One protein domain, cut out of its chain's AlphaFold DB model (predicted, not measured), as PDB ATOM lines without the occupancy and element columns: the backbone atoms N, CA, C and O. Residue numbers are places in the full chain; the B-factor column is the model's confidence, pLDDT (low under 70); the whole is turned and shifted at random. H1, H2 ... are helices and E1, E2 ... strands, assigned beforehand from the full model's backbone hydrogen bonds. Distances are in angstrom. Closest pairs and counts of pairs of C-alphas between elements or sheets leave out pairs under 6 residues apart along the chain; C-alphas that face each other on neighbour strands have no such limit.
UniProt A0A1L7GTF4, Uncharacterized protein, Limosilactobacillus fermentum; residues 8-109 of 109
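Overview. This is residues 8 to 109 of the 109 residues of an uncharacterized protein of Limosilactobacillus fermentum (UniProt A0A1L7GTF4). A strongly twisted sheet of five strands has the long helix H3 packed over one face, making two layers; residues 88 to 98 of H3 are by the sheet and the rest runs past it. H2 packs across H3 near the short edge strand E5, and small H1 lies off the sheet. The printed part has 102 residues with three named helices and five named strands, class mixed, along the chain E1 E2 E3 E4 H1 H2 E5 H3; the sheet's order is E1 E2 E3 E4 E5, antiparallel. It is compact, with a radius of gyration of the C-alphas of 13.1 A, and spans 40 by 27 by 24 A.

Arrangement. E1, residues 8 to 15, E2, residues 18 to 28, E3, residues 34 to 40, and E4, residues 45 to 47, make a meander, each strand the antiparallel neighbour of the one before and a hairpin with it. Within hydrogen-bond range are N 10 and O 22 at 2.8 A, N 23 and O 37 at 2.8 A, and N 38 and O 47 at 2.9 A. E2 bends by 68 degrees at residue 25. H1, residues 51 to 56, is not on the sheet and touches no helix. H2, residues 63 to 73, only grazes the sheet. E5, residues 83 to 85, is the antiparallel neighbour of E4, with N 85 and O 46 at 3.0 A. H3, residues 88 to 107, is on the sheet; its closest C-alphas with E5 are those of Leu 91 and Ser 85, 5.7 A apart. With residues 90 to 98 alone H3 touches H2, opposite ways at a steep tilt of 42 degrees, closest at the C-alphas of Ala 94 and Val 69, 5.9 A. Every O i to N i+4 pair is within range in H2 and H3, and 1 of 2 in H1.

Along the chain. E1 begins at C-alpha 8 (52.405, 124.185, 68.462) and measures 20.0 A, E2 26.5 A and E3 19.4 A. H2 measures 15.6 A. H3 measures 28.6 A and ends at C-alpha 107 (23.175, 112.636, 74.403).

Size, cuts and confidence. The two C-alphas farthest apart, of Lys 42 and Lys 109, are 41.3 A apart. The printed part has no cut, and no link is long. The mean pLDDT of the printed part is 86.0, with residues 50 to 60 and 108 to 109 under 70.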
ATOM      1  N   GLU A   8      51.736 123.094  67.762       93.94
ATOM      2  CA  GLU A   8      52.405 124.185  68.462       93.94
ATOM      3  C   GLU A   8      53.017 123.610  69.748       93.94
ATOM      4  O   GLU A   8      52.292 123.141  70.631       93.94
ATOM      5  N   THR A   9      54.344 123.621  69.866       90.94
ATOM      6  CA  THR A   9      55.041 123.245  71.104       90.94
ATOM      7  C   THR A   9      55.047 124.429  72.066       90.94
ATOM      8  O   THR A   9      55.474 125.524  71.702       90.94
ATOM      9  N   GLY A  10      54.551 124.211  73.278       87.19
ATOM     10  CA  GLY A  10      54.487 125.199  74.346       87.19
ATOM     11  C   GLY A  10      55.560 124.988  75.409       87.19
ATOM     12  O   GLY A  10      56.633 124.449  75.148       87.19
ATOM     13  N   GLU A  11      55.249 125.429  76.625       89.88
ATOM     14  CA  GLU A  11      56.152 125.350  77.770       89.88
ATOM     15  C   GLU A  11      56.483 123.901  78.154       89.88
ATOM     16  O   GLU A  11      55.637 122.996  78.110       89.88
ATOM     17  N   THR A  12      57.735 123.710  78.566       93.56
ATOM     18  CA  THR A  12      58.199 122.490  79.221       93.56
ATOM     19  C   THR A  12      57.935 122.602  80.718       93.56
ATOM     20  O   THR A  12      58.238 123.620  81.335       93.56
ATOM     21  N   THR A  13      57.360 121.559  81.303       88.56
ATOM     22  CA  THR A  13      56.979 121.493  82.712       88.56
ATOM     23  C   THR A  13      57.476 120.193  83.330       88.56
ATOM     24  O   THR A  13      57.564 119.166  82.658       88.56
ATOM     25  N   GLU A  14      57.801 120.234  84.617       90.56
ATOM     26  CA  GLU A  14      58.114 119.042  85.396       90.56
ATOM     27  C   GLU A  14      56.896 118.626  86.206       90.56
ATOM     28  O   GLU A  14      56.308 119.427  86.935       90.56
ATOM     29  N   ILE A  15      56.515 117.357  86.098       81.88
ATOM     30  CA  ILE A  15      55.402 116.815  86.863       81.88
ATOM     31  C   ILE A  15      55.805 115.454  87.416       81.88
ATOM     32  O   ILE A  15      56.133 114.543  86.664       81.88
ATOM     33  N   ASN A  16      55.764 115.307  88.743       81.88
ATOM     34  CA  ASN A  16      56.221 114.107  89.458       81.88
ATOM     35  C   ASN A  16      57.682 113.712  89.143       81.88
ATOM     36  O   ASN A  16      58.014 112.530  89.133       81.88
ATOM     37  N   GLY A  17      58.549 114.698  88.886       84.12
ATOM     38  CA  GLY A  17      59.961 114.472  88.556       84.12
ATOM     39  C   GLY A  17      60.218 114.019  87.115       84.12
ATOM     40  O   GLY A  17      61.345 113.664  86.789       84.12
ATOM     41  N   GLU A  18      59.196 114.027  86.258       88.19
ATOM     42  CA  GLU A  18      59.325 113.762  84.825       88.19
ATOM     43  C   GLU A  18      59.086 115.044  84.024       88.19
ATOM     44  O   GLU A  18      58.224 115.858  84.367       88.19
ATOM     45  N   THR A  19      59.869 115.232  82.963       93.00
ATOM     46  CA  THR A  19      59.817 116.413  82.099       93.00
ATOM     47  C   THR A  19      58.861 116.181  80.936       93.00
ATOM     48  O   THR A  19      58.992 115.207  80.196       93.00
ATOM     49  N   TYR A  20      57.943 117.122  80.728       92.44
ATOM     50  CA  TYR A  20      56.957 117.081  79.656       92.44
ATOM     51  C   TYR A  20      56.938 118.395  78.884       92.44
ATOM     52  O   TYR A  20      56.974 119.464  79.487       92.44
ATOM     53  N   THR A  21      56.784 118.345  77.564       94.38
ATOM     54  CA  THR A  21      56.492 119.539  76.753       94.38
ATOM     55  C   THR A  21      55.034 119.529  76.340       94.38
ATOM     56  O   THR A  21      54.565 118.561  75.747       94.38
ATOM     57  N   LYS A  22      54.299 120.605  76.631       93.38
ATOM     58  CA  LYS A  22      52.916 120.737  76.162       93.38
ATOM     59  C   LYS A  22      52.898 120.890  74.641       93.38
ATOM     60  O   LYS A  22      53.600 121.735  74.096       93.38
ATOM     61  N   VAL A  23      52.049 120.132  73.964       94.44
ATOM     62  CA  VAL A  23      51.838 120.202  72.515       94.44
ATOM     63  C   VAL A  23      50.378 120.527  72.259       94.44
ATOM     64  O   VAL A  23      49.489 119.891  72.815       94.44
ATOM     65  N   THR A  24      50.117 121.537  71.438       93.81
ATOM     66  CA  THR A  24      48.765 121.997  71.109       93.81
ATOM     67  C   THR A  24      48.499 121.783  69.625       93.81
ATOM     68  O   THR A  24      49.309 122.169  68.791       93.81
ATOM     69  N   SER A  25      47.366 121.177  69.283       93.75
ATOM     70  CA  SER A  25      46.942 120.958  67.898       93.75
ATOM     71  C   SER A  25      45.900 121.985  67.448       93.75
ATOM     72  O   SER A  25      45.367 122.763  68.240       93.75
ATOM     73  N   ASN A  26      45.571 121.970  66.157       93.38
ATOM     74  CA  ASN A  26      44.474 122.747  65.582       93.38
ATOM     75  C   ASN A  26      43.085 122.086  65.721       93.38
ATOM     76  O   ASN A  26      42.106 122.661  65.247       93.38
ATOM     77  N   PHE A  27      42.989 120.901  66.329       93.00
ATOM     78  CA  PHE A  27      41.709 120.266  66.652       93.00
ATOM     79  C   PHE A  27      41.121 120.858  67.932       93.00
ATOM     80  O   PHE A  27      41.842 121.452  68.734       93.00
ATOM     81  N   LEU A  28      39.812 120.704  68.127       91.50
ATOM     82  CA  LEU A  28      39.113 121.187  69.314       91.50
ATOM     83  C   LEU A  28      38.816 120.038  70.281       91.50
ATOM     84  O   LEU A  28      38.572 118.910  69.855       91.50
ATOM     85  N   ASN A  29      38.848 120.336  71.576       88.12
ATOM     86  CA  ASN A  29      38.305 119.480  72.627       88.12
ATOM     87  C   ASN A  29      36.802 119.794  72.860       88.12
ATOM     88  O   ASN A  29      36.307 120.774  72.294       88.12
ATOM     89  N   PRO A  30      36.083 119.022  73.702       86.12
ATOM     90  CA  PRO A  30      34.661 119.263  74.002       86.12
ATOM     91  C   PRO A  30      34.313 120.684  74.484       86.12
ATOM     92  O   PRO A  30      33.238 121.200  74.190       86.12
ATOM     93  N   ASP A  31      35.246 121.378  75.143       85.75
ATOM     94  CA  ASP A  31      35.074 122.773  75.585       85.75
ATOM     95  C   ASP A  31      35.298 123.813  74.465       85.75
ATOM     96  O   ASP A  31      35.411 125.012  74.740       85.75
ATOM     97  N   ASN A  32      35.427 123.387  73.203       88.44
ATOM     98  CA  ASN A  32      35.794 124.224  72.053       88.44
ATOM     99  C   ASN A  32      37.144 124.955  72.201       88.44
ATOM    100  O   ASN A  32      37.386 125.985  71.565       88.44
ATOM    101  N   LYS A  33      38.056 124.428  73.023       89.75
ATOM    102  CA  LYS A  33      39.441 124.909  73.131       89.75
ATOM    103  C   LYS A  33      40.350 124.052  72.262       89.75
ATOM    104  O   LYS A  33      40.038 122.898  71.982       89.75
ATOM    105  N   LYS A  34      41.505 124.595  71.858       91.88
ATOM    106  CA  LYS A  34      42.516 123.800  71.147       91.88
ATOM    107  C   LYS A  34      42.891 122.567  71.978       91.88
ATOM    108  O   LYS A  34      43.244 122.689  73.154       91.88
ATOM    109  N   LEU A  35      42.826 121.400  71.348       91.38
ATOM    110  CA  LEU A  35      43.234 120.128  71.917       91.38
ATOM    111  C   LEU A  35      44.736 120.161  72.188       91.38
ATOM    112  O   LEU A  35      45.522 120.416  71.272       91.38
ATOM    113  N   TYR A  36      45.126 119.877  73.426       91.94
ATOM    114  CA  TYR A  36      46.521 119.752  73.817       91.94
ATOM    115  C   TYR A  36      46.789 118.397  74.467       91.94
ATOM    116  O   TYR A  36      45.892 117.775  75.029       91.94
ATOM    117  N   PHE A  37      48.042 117.982  74.389       93.00
ATOM    118  CA  PHE A  37      48.614 116.771  74.962       93.00
ATOM    119  C   PHE A  37      50.067 117.079  75.343       93.00
ATOM    120  O   PHE A  37      50.488 118.241  75.307       93.00
ATOM    121  N   TYR A  38      50.838 116.075  75.739       93.56
ATOM    122  CA  TYR A  38      52.215 116.259  76.182       93.56
ATOM    123  C   TYR A  38      53.165 115.348  75.423       93.56
ATOM    124  O   TYR A  38      52.797 114.236  75.072       93.56
ATOM    125  N   TYR A  39      54.390 115.808  75.202       94.62
ATOM    126  CA  TYR A  39      55.521 114.956  74.866       94.62
ATOM    127  C   TYR A  39      56.275 114.622  76.153       94.62
ATOM    128  O   TYR A  39      56.759 115.531  76.829       94.62
ATOM    129  N   ASP A  40      56.316 113.342  76.508       92.81
ATOM    130  CA  ASP A  40      57.070 112.792  77.631       92.81
ATOM    131  C   ASP A  40      58.509 112.521  77.181       92.81
ATOM    132  O   ASP A  40      58.765 111.622  76.378       92.81
ATOM    133  N   HIS A  41      59.456 113.299  77.708       93.31
ATOM    134  CA  HIS A  41      60.865 113.203  77.313       93.31
ATOM    135  C   HIS A  41      61.554 111.940  77.821       93.31
ATOM    136  O   HIS A  41      62.565 111.537  77.259       93.31
ATOM    137  N   LYS A  42      61.044 111.317  78.886       91.50
ATOM    138  CA  LYS A  42      61.652 110.115  79.465       91.50
ATOM    139  C   LYS A  42      61.315 108.875  78.647       91.50
ATOM    140  O   LYS A  42      62.170 108.014  78.472       91.50
ATOM    141  N   ASN A  43      60.064 108.779  78.203       90.62
ATOM    142  CA  ASN A  43      59.579 107.648  77.412       90.62
ATOM    143  C   ASN A  43      59.633 107.911  75.899       90.62
ATOM    144  O   ASN A  43      59.345 107.000  75.132       90.62
ATOM    145  N   GLU A  44      59.984 109.133  75.484       93.94
ATOM    146  CA  GLU A  44      60.038 109.577  74.082       93.94
ATOM    147  C   GLU A  44      58.713 109.352  73.332       93.94
ATOM    148  O   GLU A  44      58.680 108.946  72.172       93.94
ATOM    149  N   MET A  45      57.590 109.616  74.007       94.25
ATOM    150  CA  MET A  45      56.244 109.408  73.466       94.25
ATOM    151  C   MET A  45      55.315 110.575  73.782       94.25
ATOM    152  O   MET A  45      55.447 111.259  74.797       94.25
ATOM    153  N   PHE A  46      54.305 110.768  72.939       94.56
ATOM    154  CA  PHE A  46      53.188 111.645  73.247       94.56
ATOM    155  C   PHE A  46      52.210 110.952  74.201       94.56
ATOM    156  O   PHE A  46      51.931 109.765  74.049       94.56
ATOM    157  N   THR A  47      51.665 111.695  75.166       93.50
ATOM    158  CA  THR A  47      50.674 111.233  76.147       93.50
ATOM    159  C   THR A  47      49.550 112.251  76.323       93.50
ATOM    160  O   THR A  47      49.779 113.464  76.351       93.50
ATOM    161  N   ASP A  48      48.322 111.757  76.455       88.75
ATOM    162  CA  ASP A  48      47.128 112.571  76.694       88.75
ATOM    163  C   ASP A  48      47.035 113.115  78.133       88.75
ATOM    164  O   ASP A  48      46.372 114.125  78.382       88.75
ATOM    165  N   ARG A  49      47.749 112.470  79.068       77.69
ATOM    166  CA  ARG A  49      47.745 112.708  80.516       77.69
ATOM    167  C   ARG A  49      46.327 112.801  81.088       77.69
ATOM    168  O   ARG A  49      45.739 113.874  81.209       77.69
ATOM    169  N   ARG A  50      45.792 111.664  81.541       67.19
ATOM    170  CA  ARG A  50      44.391 111.390  81.930       67.19
ATOM    171  C   ARG A  50      43.726 112.453  82.804       67.19
ATOM    172  O   ARG A  50      42.510 112.622  82.747       67.19
ATOM    173  N   GLN A  51      44.483 113.180  83.621       62.06
ATOM    174  CA  GLN A  51      43.940 114.279  84.421       62.06
ATOM    175  C   GLN A  51      43.341 115.404  83.551       62.06
ATOM    176  O   GLN A  51      42.352 116.015  83.948       62.06
ATOM    177  N   ALA A  52      43.854 115.608  82.334       56.88
ATOM    178  CA  ALA A  52      43.258 116.489  81.334       56.88
ATOM    179  C   ALA A  52      41.886 115.981  80.845       56.88
ATOM    180  O   ALA A  52      40.994 116.791  80.615       56.88
ATOM    181  N   HIS A  53      41.673 114.660  80.762       58.38
ATOM    182  CA  HIS A  53      40.387 114.064  80.368       58.38
ATOM    183  C   HIS A  53      39.312 114.260  81.432       58.38
ATOM    184  O   HIS A  53      38.187 114.617  81.106       58.38
ATOM    185  N   PHE A  54      39.654 114.048  82.704       57.44
ATOM    186  CA  PHE A  54      38.697 114.170  83.807       57.44
ATOM    187  C   PHE A  54      38.171 115.587  84.017       57.44
ATOM    188  O   PHE A  54      37.065 115.755  84.518       57.44
ATOM    189  N   ASN A  55      38.956 116.595  83.644       56.94
ATOM    190  CA  ASN A  55      38.539 117.986  83.772       56.94
ATOM    191  C   ASN A  55      37.587 118.422  82.650       56.94
ATOM    192  O   ASN A  55      36.861 119.392  82.834       56.94
ATOM    193  N   VAL A  56      37.613 117.735  81.503       55.59
ATOM    194  CA  VAL A  56      36.842 118.100  80.302       55.59
ATOM    195  C   VAL A  56      35.620 117.195  80.116       55.59
ATOM    196  O   VAL A  56      34.631 117.599  79.520       55.59
ATOM    197  N   LEU A  57      35.659 115.971  80.646       59.56
ATOM    198  CA  LEU A  57      34.557 115.019  80.572       59.56
ATOM    199  C   LEU A  57      33.850 114.915  81.926       59.56
ATOM    200  O   LEU A  57      34.400 114.374  82.885       59.56
ATOM    201  N   SER A  58      32.586 115.339  81.981       58.66
ATOM    202  CA  SER A  58      31.666 115.053  83.096       58.66
ATOM    203  C   SER A  58      31.322 113.563  83.230       58.66
ATOM    204  O   SER A  58      30.725 113.143  84.225       58.66
ATOM    205  N   ALA A  59      31.703 112.747  82.244       60.94
ATOM    206  CA  ALA A  59      31.378 111.335  82.160       60.94
ATOM    207  C   ALA A  59      32.554 110.424  82.538       60.94
ATOM    208  O   ALA A  59      33.693 110.591  82.102       60.94
ATOM    209  N   HIS A  60      32.245 109.361  83.288       69.88
ATOM    210  CA  HIS A  60      33.174 108.254  83.479       69.88
ATOM    211  C   HIS A  60      33.382 107.511  82.152       69.88
ATOM    212  O   HIS A  60      32.450 106.878  81.636       69.88
ATOM    213  N   VAL A  61      34.607 107.560  81.623       74.50
ATOM    214  CA  VAL A  61      35.007 106.741  80.473       74.50
ATOM    215  C   VAL A  61      35.169 105.299  80.932       74.50
ATOM    216  O   VAL A  61      35.991 105.000  81.802       74.50
ATOM    217  N   ASP A  62      34.370 104.405  80.353       80.06
ATOM    218  CA  ASP A  62      34.466 102.975  80.636       80.06
ATOM    219  C   ASP A  62      35.848 102.458  80.187       80.06
ATOM    220  O   ASP A  62      36.252 102.739  79.055       80.06
ATOM    221  N   PRO A  63      36.600 101.719  81.028       81.62
ATOM    222  CA  PRO A  63      37.857 101.103  80.611       81.62
ATOM    223  C   PRO A  63      37.778 100.334  79.284       81.62
ATOM    224  O   PRO A  63      38.729 100.407  78.511       81.62
ATOM    225  N   ALA A  64      36.660  99.662  78.993       86.88
ATOM    226  CA  ALA A  64      36.488  98.922  77.744       86.88
ATOM    227  C   ALA A  64      36.552  99.828  76.500       86.88
ATOM    228  O   ALA A  64      36.991  99.393  75.438       86.88
ATOM    229  N   VAL A  65      36.156 101.099  76.628       86.69
ATOM    230  CA  VAL A  65      36.245 102.089  75.542       86.69
ATOM    231  C   VAL A  65      37.694 102.462  75.283       86.69
ATOM    232  O   VAL A  65      38.098 102.527  74.127       86.69
ATOM    233  N   ILE A  66      38.482 102.668  76.342       88.00
ATOM    234  CA  ILE A  66      39.916 102.945  76.205       88.00
ATOM    235  C   ILE A  66      40.603 101.774  75.504       88.00
ATOM    236  O   ILE A  66      41.339 101.993  74.550       88.00
ATOM    237  N   ASP A  67      40.310 100.538  75.910       90.00
ATOM    238  CA  ASP A  67      40.911  99.351  75.294       90.00
ATOM    239  C   ASP A  67      40.511  99.203  73.817       90.00
ATOM    240  O   ASP A  67      41.349  98.891  72.968       90.00
ATOM    241  N   TRP A  68      39.252  99.501  73.483       92.50
ATOM    242  CA  TRP A  68      38.795  99.536  72.095       92.50
ATOM    243  C   TRP A  68      39.501 100.624  71.271       92.50
ATOM    244  O   TRP A  68      39.960 100.338  70.165       92.50
ATOM    245  N   VAL A  69      39.633 101.846  71.800       93.19
ATOM    246  CA  VAL A  69      40.344 102.951  71.133       93.19
ATOM    247  C   VAL A  69      41.812 102.587  70.904       93.19
ATOM    248  O   VAL A  69      42.306 102.731  69.786       93.19
ATOM    249  N   VAL A  70      42.483 102.050  71.924       93.69
ATOM    250  CA  VAL A  70      43.880 101.601  71.853       93.69
ATOM    251  C   VAL A  70      44.073 100.596  70.720       93.69
ATOM    252  O   VAL A  70      44.925 100.792  69.854       93.69
ATOM    253  N   ALA A  71      43.219  99.572  70.654       94.44
ATOM    254  CA  ALA A  71      43.275  98.576  69.590       94.44
ATOM    255  C   ALA A  71      42.961  99.163  68.201       94.44
ATOM    256  O   ALA A  71      43.582  98.778  67.211       94.44
ATOM    257  N   ARG A  72      41.994 100.085  68.111       96.69
ATOM    258  CA  ARG A  72      41.478 100.617  66.840       96.69
ATOM    259  C   ARG A  72      42.423 101.596  66.154       96.69
ATOM    260  O   ARG A  72      42.440 101.632  64.919       96.69
ATOM    261  N   TYR A  73      43.119 102.408  66.944       95.62
ATOM    262  CA  TYR A  73      43.999 103.476  66.470       95.62
ATOM    263  C   TYR A  73      45.483 103.124  66.599       95.62
ATOM    264  O   TYR A  73      46.319 103.922  66.199       95.62
ATOM    265  N   HIS A  74      45.812 101.922  67.087       94.44
ATOM    266  CA  HIS A  74      47.188 101.438  67.234       94.44
ATOM    267  C   HIS A  74      48.051 102.320  68.152       94.44
ATOM    268  O   HIS A  74      49.245 102.488  67.916       94.44
ATOM    269  N   CYS A  75      47.450 102.870  69.209       93.75
ATOM    270  CA  CYS A  75      48.179 103.550  70.274       93.75
ATOM    271  C   CYS A  75      48.457 102.590  71.445       93.75
ATOM    272  O   CYS A  75      48.179 101.392  71.371       93.75
ATOM    273  N   GLN A  76      49.053 103.097  72.519       93.19
ATOM    274  CA  GLN A  76      49.405 102.345  73.718       93.19
ATOM    275  C   GLN A  76      48.610 102.842  74.919       93.19
ATOM    276  O   GLN A  76      48.185 103.996  74.987       93.19
ATOM    277  N   ARG A  77      48.444 101.953  75.899       87.38
ATOM    278  CA  ARG A  77      47.877 102.289  77.201       87.38
ATOM    279  C   ARG A  77      49.009 102.495  78.200       87.38
ATOM    280  O   ARG A  77      49.627 101.532  78.646       87.38
ATOM    281  N   GLY A  78      49.241 103.750  78.553       82.75
ATOM    282  CA  GLY A  78      50.201 104.154  79.561       82.75
ATOM    283  C   GLY A  78      49.704 103.948  80.990       82.75
ATOM    284  O   GLY A  78      48.631 103.385  81.269       82.75
ATOM    285  N   ASN A  79      50.496 104.468  81.925       74.00
ATOM    286  CA  ASN A  79      50.142 104.495  83.336       74.00
ATOM    287  C   ASN A  79      48.800 105.196  83.549       74.00
ATOM    288  O   ASN A  79      48.404 106.087  82.806       74.00
ATOM    289  N   LEU A  80      48.057 104.750  84.562       74.94
ATOM    290  CA  LEU A  80      46.746 105.302  84.899       74.94
ATOM    291  C   LEU A  80      45.722 105.308  83.748       74.94
ATOM    292  O   LEU A  80      44.691 105.937  83.934       74.94
ATOM    293  N   ARG A  81      45.897 104.539  82.660       75.81
ATOM    294  CA  ARG A  81      45.020 104.527  81.464       75.81
ATOM    295  C   ARG A  81      45.168 105.747  80.549       75.81
ATOM    296  O   ARG A  81      44.210 106.107  79.875       75.81
ATOM    297  N   GLU A  82      46.334 106.372  80.559       87.19
ATOM    298  CA  GLU A  82      46.707 107.378  79.566       87.19
ATOM    299  C   GLU A  82      46.810 106.751  78.175       87.19
ATOM    300  O   GLU A  82      47.264 105.612  78.040       87.19
ATOM    301  N   LEU A  83      46.382 107.475  77.147       92.19
ATOM    302  CA  LEU A  83      46.667 107.125  75.760       92.19
ATOM    303  C   LEU A  83      48.063 107.633  75.408       92.19
ATOM    304  O   LEU A  83      48.389 108.790  75.678       92.19
ATOM    305  N   GLN A  84      48.881 106.777  74.797       94.12
ATOM    306  CA  GLN A  84      50.254 107.101  74.413       94.12
ATOM    307  C   GLN A  84      50.554 106.694  72.970       94.12
ATOM    308  O   GLN A  84      50.062 105.672  72.500       94.12
ATOM    309  N   SER A  85      51.361 107.472  72.255       95.50
ATOM    310  CA  SER A  85      51.849 107.115  70.916       95.50
ATOM    311  C   SER A  85      53.115 107.896  70.577       95.50
ATOM    312  O   SER A  85      53.292 109.021  71.029       95.50
ATOM    313  N   ASP A  86      53.981 107.312  69.761       95.50
ATOM    314  CA  ASP A  86      55.099 107.983  69.096       95.50
ATOM    315  C   ASP A  86      54.645 108.873  67.918       95.50
ATOM    316  O   ASP A  86      55.361 109.795  67.530       95.50
ATOM    317  N   ASP A  87      53.433 108.661  67.392       95.56
ATOM    318  CA  ASP A  87      52.798 109.502  66.375       95.56
ATOM    319  C   ASP A  87      51.738 110.428  67.018       95.56
ATOM    320  O   ASP A  87      50.705 109.972  67.528       95.56
ATOM    321  N   PRO A  88      51.924 111.761  66.969       94.50
ATOM    322  CA  PRO A  88      50.975 112.698  67.562       94.50
ATOM    323  C   PRO A  88      49.616 112.689  66.845       94.50
ATOM    324  O   PRO A  88      48.588 112.965  67.462       94.50
ATOM    325  N   GLY A  89      49.577 112.362  65.550       95.00
ATOM    326  CA  GLY A  89      48.342 112.215  64.787       95.00
ATOM    327  C   GLY A  89      47.514 111.023  65.260       95.00
ATOM    328  O   GLY A  89      46.296 111.151  65.407       95.00
ATOM    329  N   VAL A  90      48.167 109.896  65.557       95.94
ATOM    330  CA  VAL A  90      47.519 108.716  66.153       95.94
ATOM    331  C   VAL A  90      46.942 109.057  67.525       95.94
ATOM    332  O   VAL A  90      45.774 108.760  67.791       95.94
ATOM    333  N   LEU A  91      47.713 109.747  68.372       95.38
ATOM    334  CA  LEU A  91      47.230 110.163  69.688       95.38
ATOM    335  C   LEU A  91      46.009 111.089  69.588       95.38
ATOM    336  O   LEU A  91      45.011 110.861  70.269       95.38
ATOM    337  N   ILE A  92      46.046 112.092  68.705       94.94
ATOM    338  CA  ILE A  92      44.917 113.009  68.484       94.94
ATOM    339  C   ILE A  92      43.662 112.245  68.057       94.94
ATOM    340  O   ILE A  92      42.583 112.491  68.597       94.94
ATOM    341  N   GLN A  93      43.784 111.307  67.114       95.19
ATOM    342  CA  GLN A  93      42.646 110.498  66.672       95.19
ATOM    343  C   GLN A  93      42.051 109.680  67.823       95.19
ATOM    344  O   GLN A  93      40.829 109.646  67.979       95.19
ATOM    345  N   ALA A  94      42.902 109.072  68.650       94.62
ATOM    346  CA  ALA A  94      42.478 108.304  69.813       94.62
ATOM    347  C   ALA A  94      41.760 109.181  70.858       94.62
ATOM    348  O   ALA A  94      40.667 108.834  71.308       94.62
ATOM    349  N   MET A  95      42.322 110.348  71.195       92.88
ATOM    350  CA  MET A  95      41.709 111.302  72.128       92.88
ATOM    351  C   MET A  95      40.330 111.768  71.639       92.88
ATOM    352  O   MET A  95      39.362 111.730  72.399       92.88
ATOM    353  N   LEU A  96      40.218 112.153  70.362       92.81
ATOM    354  CA  LEU A  96      38.951 112.586  69.767       92.81
ATOM    355  C   LEU A  96      37.905 111.463  69.762       92.81
ATOM    356  O   LEU A  96      36.743 111.726  70.053       92.81
ATOM    357  N   ALA A  97      38.304 110.213  69.508       93.06
ATOM    358  CA  ALA A  97      37.391 109.072  69.570       93.06
ATOM    359  C   ALA A  97      36.819 108.855  70.981       93.06
ATOM    360  O   ALA A  97      35.622 108.594  71.128       93.06
ATOM    361  N   VAL A  98      37.648 109.010  72.023       89.69
ATOM    362  CA  VAL A  98      37.183 108.965  73.419       89.69
ATOM    363  C   VAL A  98      36.192 110.095  73.695       89.69
ATOM    364  O   VAL A  98      35.136 109.843  74.279       89.69
ATOM    365  N   TYR A  99      36.497 111.320  73.264       88.06
ATOM    366  CA  TYR A  99      35.613 112.471  73.466       88.06
ATOM    367  C   TYR A  99      34.266 112.297  72.770       88.06
ATOM    368  O   TYR A  99      33.233 112.423  73.424       88.06
ATOM    369  N   SER A 100      34.261 111.902  71.496       88.75
ATOM    370  CA  SER A 100      33.021 111.658  70.757       88.75
ATOM    371  C   SER A 100      32.170 110.564  71.402       88.75
ATOM    372  O   SER A 100      30.954 110.714  71.491       88.75
ATOM    373  N   TRP A 101      32.776 109.482  71.909       88.31
ATOM    374  CA  TRP A 101      32.020 108.456  72.634       88.31
ATOM    375  C   TRP A 101      31.349 109.017  73.895       88.31
ATOM    376  O   TRP A 101      30.200 108.678  74.183       88.31
ATOM    377  N   CYS A 102      32.046 109.879  74.639       82.62
ATOM    378  CA  CYS A 102      31.502 110.485  75.853       82.62
ATOM    379  C   CYS A 102      30.319 111.402  75.546       82.62
ATOM    380  O   CYS A 102      29.269 111.246  76.167       82.62
ATOM    381  N   GLU A 103      30.460 112.291  74.561       82.62
ATOM    382  CA  GLU A 103      29.385 113.187  74.122       82.62
ATOM    383  C   GLU A 103      28.165 112.394  73.633       82.62
ATOM    384  O   GLU A 103      27.042 112.642  74.074       82.62
ATOM    385  N   MET A 104      28.376 111.366  72.800       84.25
ATOM    386  CA  MET A 104      27.290 110.497  72.330       84.25
ATOM    387  C   MET A 104      26.589 109.769  73.481       84.25
ATOM    388  O   MET A 104      25.365 109.643  73.479       84.25
ATOM    389  N   LYS A 105      27.337 109.288  74.479       79.25
ATOM    390  CA  LYS A 105      26.757 108.622  75.651       79.25
ATOM    391  C   LYS A 105      25.941 109.579  76.517       79.25
ATOM    392  O   LYS A 105      24.962 109.143  77.117       79.25
ATOM    393  N   GLU A 106      26.341 110.842  76.627       74.50
ATOM    394  CA  GLU A 106      25.563 111.860  77.339       74.50
ATOM    395  C   GLU A 106      24.290 112.244  76.577       74.50
ATOM    396  O   GLU A 106      23.248 112.380  77.207       74.50
ATOM    397  N   TRP A 107      24.341 112.331  75.246       71.31
ATOM    398  CA  TRP A 107      23.175 112.636  74.403       71.31
ATOM    399  C   TRP A 107      22.103 111.540  74.385       71.31
ATOM    400  O   TRP A 107      20.942 111.827  74.112       71.31
ATOM    401  N   LEU A 108      22.486 110.284  74.618       69.88
ATOM    402  CA  LEU A 108      21.573 109.134  74.614       69.88
ATOM    403  C   LEU A 108      20.898 108.870  75.975       69.88
ATOM    404  O   LEU A 108      20.208 107.858  76.113       69.88
ATOM    405  N   LYS A 109      21.118 109.728  76.978       60.72
ATOM    406  CA  LYS A 109      20.415 109.692  78.270       60.72
ATOM    407  C   LYS A 109      19.170 110.565  78.238       60.72
ATOM    408  O   LYS A 109      18.178 110.138  78.867       60.72
TER     409      LYS A 109